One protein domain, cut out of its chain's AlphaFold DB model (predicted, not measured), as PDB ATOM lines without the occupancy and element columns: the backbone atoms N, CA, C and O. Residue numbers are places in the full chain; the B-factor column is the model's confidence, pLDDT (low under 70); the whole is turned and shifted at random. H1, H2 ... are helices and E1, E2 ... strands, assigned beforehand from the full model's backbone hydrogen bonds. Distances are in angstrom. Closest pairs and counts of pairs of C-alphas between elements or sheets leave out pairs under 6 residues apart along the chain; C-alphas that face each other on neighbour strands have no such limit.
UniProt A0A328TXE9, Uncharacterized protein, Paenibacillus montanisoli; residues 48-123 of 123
ATOM      1  N   THR A  48      22.623  38.913 -30.866       80.19
ATOM      2  CA  THR A  48      23.471  40.111 -30.906       80.19
ATOM      3  C   THR A  48      24.799  39.794 -31.598       80.19
ATOM      4  O   THR A  48      25.124  38.639 -31.860       80.19
ATOM      5  N   ASN A  49      25.595  40.819 -31.911       82.75
ATOM      6  CA  ASN A  49      26.968  40.624 -32.395       82.75
ATOM      7  C   ASN A  49      27.992  40.491 -31.252       82.75
ATOM      8  O   ASN A  49      29.178  40.262 -31.511       82.75
ATOM      9  N   GLU A  50      27.547  40.638 -30.002       89.06
ATOM     10  CA  GLU A  50      28.386  40.694 -28.809       89.06
ATOM     11  C   GLU A  50      28.294  39.383 -28.027       89.06
ATOM     12  O   GLU A  50      27.219  38.811 -27.860       89.06
ATOM     13  N   ILE A  51      29.433  38.897 -27.532       92.19
ATOM     14  CA  ILE A  51      29.440  37.754 -26.617       92.19
ATOM     15  C   ILE A  51      29.076  38.279 -25.233       92.19
ATOM     16  O   ILE A  51      29.783  39.117 -24.671       92.19
ATOM     17  N   ARG A  52      27.964  37.792 -24.689       94.56
ATOM     18  CA  ARG A  52      27.488  38.173 -23.368       94.56
ATOM     19  C   ARG A  52      28.246  37.422 -22.278       94.56
ATOM     20  O   ARG A  52      28.484  36.221 -22.395       94.56
ATOM     21  N   LYS A  53      28.585  38.141 -21.206       96.00
ATOM     22  CA  LYS A  53      29.152  37.557 -19.988       96.00
ATOM     23  C   LYS A  53      28.047  36.994 -19.093       96.00
ATOM     24  O   LYS A  53      27.028  37.658 -18.904       96.00
ATOM     25  N   VAL A  54      28.275  35.811 -18.533       95.50
ATOM     26  CA  VAL A  54      27.373  35.113 -17.611       95.50
ATOM     27  C   VAL A  54      28.118  34.818 -16.314       95.50
ATOM     28  O   VAL A  54      29.248  34.328 -16.319       95.50
ATOM     29  N   THR A  55      27.477  35.146 -15.196       95.00
ATOM     30  CA  THR A  55      28.037  34.948 -13.852       95.00
ATOM     31  C   THR A  55      27.768  33.545 -13.324       95.00
ATOM     32  O   THR A  55      26.779  32.917 -13.709       95.00
ATOM     33  N   SER A  56      28.569  33.063 -12.369       93.31
ATOM     34  CA  SER A  56      28.276  31.780 -11.705       93.31
ATOM     35  C   SER A  56      26.904  31.781 -11.015       93.31
ATOM     36  O   SER A  56      26.231  30.753 -10.975       93.31
ATOM     37  N   SER A  57      26.441  32.942 -10.532       94.75
ATOM     38  CA  SER A  57      25.085  33.086  -9.987       94.75
ATOM     39  C   SER A  57      24.027  32.778 -11.049       94.75
ATOM     40  O   SER A  57      23.106  32.011 -10.782       94.75
ATOM     41  N   GLN A  58      24.186  33.309 -12.260       95.56
ATOM     42  CA  GLN A  58      23.269  33.063 -13.377       95.56
ATOM     43  C   GLN A  58      23.327  31.626 -13.894       95.56
ATOM     44  O   GLN A  58      22.291  31.063 -14.240       95.56
ATOM     45  N   LEU A  59      24.510  31.008 -13.904       94.69
ATOM     46  CA  LEU A  59      24.642  29.581 -14.205       94.69
ATOM     47  C   LEU A  59      23.865  28.728 -13.187       94.69
ATOM     48  O   LEU A  59      23.196  27.772 -13.570       94.69
ATOM     49  N   SER A  60      23.906  29.098 -11.901       95.25
ATOM     50  CA  SER A  60      23.243  28.353 -10.819       95.25
ATOM     51  C   SER A  60      21.713  28.422 -10.847       95.25
ATOM     52  O   SER A  60      21.048  27.590 -10.233       95.25
ATOM     53  N   GLN A  61      21.149  29.398 -11.564       95.50
ATOM     54  CA  GLN A  61      19.704  29.557 -11.728       95.50
ATOM     55  C   GLN A  61      19.126  28.623 -12.800       95.50
ATOM     56  O   GLN A  61      17.910  28.437 -12.839       95.50
ATOM     57  N   ILE A  62      19.968  28.016 -13.643       95.38
ATOM     58  CA  ILE A  62      19.502  27.153 -14.726       95.38
ATOM     59  C   ILE A  62      19.153  25.759 -14.218       95.38
ATOM     60  O   ILE A  62      19.954  25.087 -13.566       95.38
ATOM     61  N   THR A  63      17.962  25.295 -14.589       95.31
ATOM     62  CA  THR A  63      17.493  23.935 -14.322       95.31
ATOM     63  C   THR A  63      17.396  23.136 -15.616       95.31
ATOM     64  O   THR A  63      17.308  23.688 -16.709       95.31
ATOM     65  N   LYS A  64      17.404  21.806 -15.494       94.12
ATOM     66  CA  LYS A  64      17.313  20.895 -16.641       94.12
ATOM     67  C   LYS A  64      16.015  21.063 -17.440       94.12
ATOM     68  O   LYS A  64      16.008  20.819 -18.638       94.12
ATOM     69  N   ASP A  65      14.942  21.471 -16.773       96.12
ATOM     70  CA  ASP A  65      13.615  21.568 -17.379       96.12
ATOM     71  C   ASP A  65      13.373  22.922 -18.071       96.12
ATOM     72  O   ASP A  65      12.313  23.118 -18.662       96.12
ATOM     73  N   MET A  66      14.343  23.847 -18.020       95.75
ATOM     74  CA  MET A  66      14.263  25.120 -18.736       95.75
ATOM     75  C   MET A  66      14.431  24.933 -20.241       95.75
ATOM     76  O   MET A  66      15.259  24.155 -20.722       95.75
ATOM     77  N   THR A  67      13.674  25.724 -20.983       95.12
ATOM     78  CA  THR A  67      13.832  25.911 -22.422       95.12
ATOM     79  C   THR A  67      15.008  26.824 -22.749       95.12
ATOM     80  O   THR A  67      15.406  27.671 -21.945       95.12
ATOM     81  N   TYR A  68      15.541  26.719 -23.967       91.50
ATOM     82  CA  TYR A  68      16.577  27.645 -24.437       91.50
ATOM     83  C   TYR A  68      16.105  29.102 -24.403       91.50
ATOM     84  O   TYR A  68      16.892  29.993 -24.084       91.50
ATOM     85  N   LYS A  69      14.817  29.354 -24.663       91.88
ATOM     86  CA  LYS A  69      14.218  30.682 -24.522       91.88
ATOM     87  C   LYS A  69      14.340  31.210 -23.094       91.88
ATOM     88  O   LYS A  69      14.775  32.340 -22.916       91.88
ATOM     89  N   GLU A  70      13.985  30.410 -22.093       94.25
ATOM     90  CA  GLU A  70      14.069  30.813 -20.682       94.25
ATOM     91  C   GLU A  70      15.517  31.080 -20.256       94.25
ATOM     92  O   GLU A  70      15.783  32.060 -19.565       94.25
ATOM     93  N   VAL A  71      16.467  30.271 -20.735       93.56
ATOM     94  CA  VAL A  71      17.903  30.496 -20.496       93.56
ATOM     95  C   VAL A  71      18.358  31.832 -21.090       93.56
ATOM     96  O   VAL A  71      19.057  32.602 -20.434       93.56
ATOM     97  N   ILE A  72      17.951  32.132 -22.324       91.44
ATOM     98  CA  ILE A  72      18.282  33.394 -22.998       91.44
ATOM     99  C   ILE A  72      17.579  34.579 -22.331       91.44
ATOM    100  O   ILE A  72      18.163  35.656 -22.256       91.44
ATOM    101  N   ASP A  73      16.363  34.407 -21.817       92.00
ATOM    102  CA  ASP A  73      15.659  35.452 -21.071       92.00
ATOM    103  C   ASP A  73      16.377  35.768 -19.740       92.00
ATOM    104  O   ASP A  73      16.500  36.940 -19.378       92.00
ATOM    105  N   GLU A  74      16.914  34.754 -19.047       93.38
ATOM    106  CA  GLU A  74      17.668  34.918 -17.791       93.38
ATOM    107  C   GLU A  74      19.063  35.524 -18.022       93.38
ATOM    108  O   GLU A  74      19.533  36.396 -17.282       93.38
ATOM    109  N   TRP A  75      19.766  35.065 -19.057       93.44
ATOM    110  CA  TRP A  75      21.149  35.473 -19.315       93.44
ATOM    111  C   TRP A  75      21.254  36.697 -20.211       93.44
ATOM    112  O   TRP A  75      22.206  37.469 -20.080       93.44
ATOM    113  N   GLY A  76      20.257  36.913 -21.062       90.31
ATOM    114  CA  GLY A  76      20.203  37.886 -22.141       90.31
ATOM    115  C   GLY A  76      20.785  37.366 -23.458       90.31
ATOM    116  O   GLY A  76      21.622  36.470 -23.492       90.31
ATOM    117  N   ASN A  77      20.377  38.006 -24.555       88.38
ATOM    118  CA  ASN A  77      20.832  37.700 -25.912       88.38
ATOM    119  C   ASN A  77      22.363  37.747 -26.043       88.38
ATOM    120  O   ASN A  77      23.018  38.643 -25.497       88.38
ATOM    121  N   SER A  78      22.912  36.831 -26.839       91.00
ATOM    122  CA  SER A  78      24.349  36.721 -27.089       91.00
ATOM    123  C   SER A  78      24.636  36.459 -28.566       91.00
ATOM    124  O   SER A  78      23.736  36.419 -29.408       91.00
ATOM    125  N   LYS A  79      25.917  36.305 -28.885       89.19
ATOM    126  CA  LYS A  79      26.384  36.032 -30.232       89.19
ATOM    127  C   LYS A  79      26.041  34.615 -30.670       89.19
ATOM    128  O   LYS A  79      26.517  33.649 -30.073       89.19
ATOM    129  N   ASP A  80      25.305  34.520 -31.773       88.56
ATOM    130  CA  ASP A  80      25.201  33.285 -32.544       88.56
ATOM    131  C   ASP A  80      26.479  33.091 -33.371       88.56
ATOM    132  O   ASP A  80      26.910  33.973 -34.122       88.56
ATOM    133  N   ILE A  81      27.118  31.942 -33.190       88.31
ATOM    134  CA  ILE A  81      28.334  31.539 -33.897       88.31
ATOM    135  C   ILE A  81      28.086  30.382 -34.864       88.31
ATOM    136  O   ILE A  81      29.005  29.981 -35.584       88.31
ATOM    137  N   GLY A  82      26.885  29.809 -34.873       79.62
ATOM    138  CA  GLY A  82      26.573  28.701 -35.749       79.62
ATOM    139  C   GLY A  82      26.038  29.238 -37.063       79.62
ATOM    140  O   GLY A  82      25.002  29.882 -37.120       79.62
ATOM    141  N   SER A  83      26.759  28.974 -38.151       74.56
ATOM    142  CA  SER A  83      26.423  29.390 -39.520       74.56
ATOM    143  C   SER A  83      25.074  28.821 -40.011       74.56
ATOM    144  O   SER A  83      25.046  27.929 -40.859       74.56
ATOM    145  N   GLY A  84      23.950  29.297 -39.467       67.75
ATOM    146  CA  GLY A  84      22.605  28.746 -39.657       67.75
ATOM    147  C   GLY A  84      22.230  27.605 -38.700       67.75
ATOM    148  O   GLY A  84      21.271  26.886 -38.967       67.75
ATOM    149  N   ARG A  85      22.986  27.406 -37.614       68.88
ATOM    150  CA  ARG A  85      22.654  26.487 -36.511       68.88
ATOM    151  C   ARG A  85      22.622  27.351 -35.262       68.88
ATOM    152  O   ARG A  85      23.607  28.035 -35.054       68.88
ATOM    153  N   TYR A  86      21.548  27.369 -34.484       84.69
ATOM    154  CA  TYR A  86      21.465  28.264 -33.328       84.69
ATOM    155  C   TYR A  86      22.488  27.836 -32.266       84.69
ATOM    156  O   TYR A  86      22.227  26.940 -31.464       84.69
ATOM    157  N   ILE A  87      23.686  28.427 -32.311       89.50
ATOM    158  CA  ILE A  87      24.785  28.127 -31.392       89.50
ATOM    159  C   ILE A  87      25.152  29.422 -30.697       89.50
ATOM    160  O   ILE A  87      25.859  30.267 -31.244       89.50
ATOM    161  N   PHE A  88      24.657  29.588 -29.480       90.94
ATOM    162  CA  PHE A  88      24.840  30.819 -28.728       90.94
ATOM    163  C   PHE A  88      26.061  30.667 -27.835       90.94
ATOM    164  O   PHE A  88      26.141  29.730 -27.040       90.94
ATOM    165  N   ARG A  89      27.019  31.586 -27.969       93.44
ATOM    166  CA  ARG A  89      28.232  31.590 -27.149       93.44
ATOM    167  C   ARG A  89      28.119  32.612 -26.029       93.44
ATOM    168  O   ARG A  89      27.829  33.773 -26.296       93.44
ATOM    169  N   TYR A  90      28.441  32.207 -24.811       95.12
ATOM    170  CA  TYR A  90      28.546  33.055 -23.628       95.12
ATOM    171  C   TYR A  90      29.969  33.003 -23.076       95.12
ATOM    172  O   TYR A  90      30.637  31.978 -23.188       95.12
ATOM    173  N   GLU A  91      30.439  34.103 -22.501       96.00
ATOM    174  CA  GLU A  91      31.703  34.157 -21.760       96.00
ATOM    175  C   GLU A  91      31.404  34.015 -20.263       96.00
ATOM    176  O   GLU A  91      30.546  34.711 -19.728       96.00
ATOM    177  N   ILE A  92      32.092  33.121 -19.573       95.25
ATOM    178  CA  ILE A  92      31.954  32.917 -18.132       95.25
ATOM    179  C   ILE A  92      32.925  33.851 -17.395       95.25
ATOM    180  O   ILE A  92      33.937  34.272 -17.953       95.25
ATOM    181  N   GLU A  93      32.644  34.207 -16.140       90.25
ATOM    182  CA  GLU A  93      33.480  35.128 -15.341       90.25
ATOM    183  C   GLU A  93      34.964  34.731 -15.248       90.25
ATOM    184  O   GLU A  93      35.827  35.600 -15.114       90.25
ATOM    185  N   ASN A  94      35.275  33.438 -15.355       86.50
ATOM    186  CA  ASN A  94      36.640  32.906 -15.369       86.50
ATOM    187  C   ASN A  94      37.356  33.057 -16.734       86.50
ATOM    188  O   ASN A  94      38.528  32.696 -16.849       86.50
ATOM    189  N   GLY A  95      36.685  33.606 -17.752       89.38
ATOM    190  CA  GLY A  95      37.194  33.782 -19.114       89.38
ATOM    191  C   GLY A  95      36.983  32.577 -20.038       89.38
ATOM    192  O   GLY A  95      37.437  32.611 -21.184       89.38
ATOM    193  N   GLU A  96      36.317  31.517 -19.569       93.25
ATOM    194  CA  GLU A  96      35.924  30.375 -20.400       93.25
ATOM    195  C   GLU A  96      34.694  30.699 -21.252       93.25
ATOM    196  O   GLU A  96      33.975  31.666 -21.002       93.25
ATOM    197  N   TYR A  97      34.436  29.882 -22.274       93.75
ATOM    198  CA  TYR A  97      33.258  30.032 -23.123       93.75
ATOM    199  C   TYR A  97      32.313  28.848 -22.958       93.75
ATOM    200  O   TYR A  97      32.735  27.695 -23.020       93.75
ATOM    201  N   LEU A  98      31.026  29.153 -22.821       94.38
ATOM    202  CA  LEU A  98      29.936  28.190 -22.875       94.38
ATOM    203  C   LEU A  98      29.212  28.328 -24.212       94.38
ATOM    204  O   LEU A  98      28.820  29.427 -24.602       94.38
ATOM    205  N   GLU A  99      29.007  27.212 -24.899       93.50
ATOM    206  CA  GLU A  99      28.256  27.158 -26.150       93.50
ATOM    207  C   GLU A  99      26.979  26.352 -25.946       93.50
ATOM    208  O   GLU A  99      27.021  25.204 -25.511       93.50
ATOM    209  N   LEU A 100      25.841  26.962 -26.268       91.31
ATOM    210  CA  LEU A 100      24.538  26.313 -26.244       91.31
ATOM    211  C   LEU A 100      24.069  26.090 -27.674       91.31
ATOM    212  O   LEU A 100      23.825  27.051 -28.400       91.31
ATOM    213  N   ASN A 101      23.947  24.825 -28.065       89.56
ATOM    214  CA  ASN A 101      23.447  24.417 -29.372       89.56
ATOM    215  C   ASN A 101      22.009  23.917 -29.239       89.56
ATOM    216  O   ASN A 101      21.746  23.038 -28.417       89.56
ATOM    217  N   PHE A 102      21.105  24.462 -30.050       86.38
ATOM    218  CA  PHE A 102      19.694  24.098 -30.032       86.38
ATOM    219  C   PHE A 102      19.057  24.128 -31.418       86.38
ATOM    220  O   PHE A 102      19.494  24.845 -32.320       86.38
ATOM    221  N   GLY A 103      18.003  23.327 -31.598       85.19
ATOM    222  CA  GLY A 103      17.215  23.347 -32.827       85.19
ATOM    223  C   GLY A 103      16.193  24.479 -32.822       85.19
ATOM    224  O   GLY A 103      16.024  25.170 -33.830       85.19
ATOM    225  N   HIS A 104      15.528  24.678 -31.680       86.31
ATOM    226  CA  HIS A 104      14.435  25.636 -31.513       86.31
ATOM    227  C   HIS A 104      14.447  26.280 -30.118       86.31
ATOM    228  O   HIS A 104      14.859  25.659 -29.146       86.31
ATOM    229  N   PHE A 105      13.960  27.520 -30.006       85.62
ATOM    230  CA  PHE A 105      13.936  28.261 -28.735       85.62
ATOM    231  C   PHE A 105      13.055  27.610 -27.659       85.62
ATOM    232  O   PHE A 105      13.385  27.675 -26.479       85.62
ATOM    233  N   ASP A 106      11.966  26.957 -28.066       90.19
ATOM    234  CA  ASP A 106      11.027  26.294 -27.151       90.19
ATOM    235  C   ASP A 106      11.472  24.865 -26.776       90.19
ATOM    236  O   ASP A 106      10.749  24.138 -26.094       90.19
ATOM    237  N   GLU A 107      12.646  24.431 -27.243       91.44
ATOM    238  CA  GLU A 107      13.231  23.144 -26.876       91.44
ATOM    239  C   GLU A 107      13.778  23.209 -25.443       91.44
ATOM    240  O   GLU A 107      14.396  24.199 -25.046       91.44
ATOM    241  N   VAL A 108      13.547  22.152 -24.665       95.06
ATOM    242  CA  VAL A 108      14.153  21.981 -23.336       95.06
ATOM    243  C   VAL A 108      15.657  21.764 -23.494       95.06
ATOM    244  O   VAL A 108      16.094  21.126 -24.453       95.06
ATOM    245  N   LEU A 109      16.451  22.273 -22.552       92.25
ATOM    246  CA  LEU A 109      17.893  22.054 -22.520       92.25
ATOM    247  C   LEU A 109      18.245  20.575 -22.708       92.25
ATOM    248  O   LEU A 109      17.784  19.696 -21.976       92.25
ATOM    249  N   SER A 110      19.129  20.307 -23.668       93.12
ATOM    250  CA  SER A 110      19.699  18.971 -23.822       93.12
ATOM    251  C   SER A 110      20.523  18.581 -22.592       93.12
ATOM    252  O   SER A 110      21.137  19.426 -21.933       93.12
ATOM    253  N   ASP A 111      20.597  17.274 -22.322       94.06
ATOM    254  CA  ASP A 111      21.430  16.730 -21.244       94.06
ATOM    255  C   ASP A 111      22.881  17.222 -21.343       94.06
ATOM    256  O   ASP A 111      23.476  17.601 -20.339       94.06
ATOM    257  N   GLU A 112      23.436  17.275 -22.553       92.94
ATOM    258  CA  GLU A 112      24.798  17.748 -22.814       92.94
ATOM    259  C   GLU A 112      24.984  19.229 -22.453       92.94
ATOM    260  O   GLU A 112      25.953  19.593 -21.779       92.94
ATOM    261  N   SER A 113      24.034  20.082 -22.851       93.25
ATOM    262  CA  SER A 113      24.064  21.511 -22.523       93.25
ATOM    263  C   SER A 113      23.967  21.729 -21.014       93.25
ATOM    264  O   SER A 113      24.757  22.478 -20.439       93.25
ATOM    265  N   TYR A 114      23.052  21.020 -20.346       94.81
ATOM    266  CA  TYR A 114      22.897  21.117 -18.898       94.81
ATOM    267  C   TYR A 114      24.147  20.633 -18.148       94.81
ATOM    268  O   TYR A 114      24.616  21.313 -17.239       94.81
ATOM    269  N   GLN A 115      24.742  19.503 -18.545       95.00
ATOM    270  CA  GLN A 115      25.983  19.020 -17.927       95.00
ATOM    271  C   GLN A 115      27.147  19.994 -18.129       95.00
ATOM    272  O   GLN A 115      27.936  20.198 -17.212       95.00
ATOM    273  N   SER A 116      27.228  20.644 -19.291       94.06
ATOM    274  CA  SER A 116      28.245  21.667 -19.550       94.06
ATOM    275  C   SER A 116      28.127  22.838 -18.570       94.06
ATOM    276  O   SER A 116      29.129  23.268 -18.004       94.06
ATOM    277  N   ILE A 117      26.900  23.288 -18.282       93.94
ATOM    278  CA  ILE A 117      26.630  24.316 -17.264       93.94
ATOM    279  C   ILE A 117      27.041  23.832 -15.867       93.94
ATOM    280  O   ILE A 117      27.704  24.560 -15.130       93.94
ATOM    281  N   GLN A 118      26.690  22.598 -15.498       94.31
ATOM    282  CA  GLN A 118      27.025  22.049 -14.178       94.31
ATOM    283  C   GLN A 118      28.534  21.851 -13.983       94.31
ATOM    284  O   GLN A 118      29.038  22.042 -12.877       94.31
ATOM    285  N   ASN A 119      29.273  21.515 -15.039       93.88
ATOM    286  CA  ASN A 119      30.728  21.397 -14.973       93.88
ATOM    287  C   ASN A 119      31.397  22.749 -14.699       93.88
ATOM    288  O   ASN A 119      32.353  22.795 -13.938       93.88
ATOM    289  N   LEU A 120      30.857  23.847 -15.237       92.06
ATOM    290  CA  LEU A 120      31.354  25.207 -14.982       92.06
ATOM    291  C   LEU A 120      31.064  25.706 -13.557       92.06
ATOM    292  O   LEU A 120      31.712  26.634 -13.083       92.06
ATOM    293  N   LEU A 121      30.078  25.118 -12.873       90.12
ATOM    294  CA  LEU A 121      29.761  25.432 -11.476       90.12
ATOM    295  C   LEU A 121      30.608  24.639 -10.473       90.12
ATOM    296  O   LEU A 121      30.824  25.109  -9.357       90.12
ATOM    297  N   ASN A 122      31.029  23.426 -10.842       87.31
ATOM    298  CA  ASN A 122      31.690  22.477  -9.940       87.31
ATOM    299  C   ASN A 122      33.185  22.257 -10.242       87.31
ATOM    300  O   ASN A 122      33.845  21.556  -9.470       87.31
ATOM    301  N   GLY A 123      33.686  22.780 -11.363       73.12
ATOM    302  CA  GLY A 123      35.096  22.734 -11.770       73.12
ATOM    303  C   GLY A 123      35.908  23.869 -11.170       73.12
ATOM    304  O   GLY A 123      37.036  23.579 -10.710       73.12
TER     305      GLY A 123
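AT A GLANCE: This is residues 48 to 123 of the 123 residues of an uncharacterized protein of Paenibacillus montanisoli (UniProt A0A328TXE9). A small twisted sheet of three strands, E1, E3 and E4, is a wall with H2 and H3 over one face and the other face bare. The short H1 sits near one end of both helices, and the short E2 meets E3 only at a point. The printed part has 76 residues, in the order E1 H1 H2 E2 E3 E4 H3, of mixed class; the sheet runs E1 E3 E4, E1 parallel and E4 antiparallel to E3. It is compact, with a radius of gyration of the C-alphas of 11.3 A and spans of 31 by 26 by 19 A.

IN THESE COORDINATES: Find C-alpha 86 at (21.465, 28.264, -33.328); from there E3, residues 86 to 92, runs 19.0 A. E4, residues 97 to 102, covers 16.3 A, and E1 is residues 52 to 54. H3, residues 111 to 122, runs 16.3 A to C-alpha 122 at (31.690, 22.477, -9.940). H2 is residues 68 to 75, 10.4 A long; H1 is residues 56 to 60 and E2 residues 78 to 80.

HOW THE PARTS SIT: Look first at the hairpin E3 and E4, where N 90 and O 98 are 2.8 A apart, within hydrogen-bond range. Beside E3, N 54 of E1 and O 91 are 2.8 A apart. H3 is on the sheet at a height of 9.4 A, along E4 at 19 degrees on the local plane; the closest C-alphas are those of Leu 100 and Ser 113, 6.1 A. H2 is on the same face, at a height of 9.0 A, but apart from H3; its closest C-alphas to E4 are those of Tyr 68 and Phe 102, 7.3 A. H1 touches H3, with residues 117 to 121 of H3 alone, closest at the C-alphas of Leu 59 and Ile 117, 6.4 A. In H1, H2 and H3 every O i to N i+4 pair is within hydrogen-bond range.

THE WHOLE: The C-alphas of Gly 84 and Asn 122 are the two farthest apart, 31.7 A. The printed part has no cut and no long link; residues 84 to 85 have pLDDT under 70.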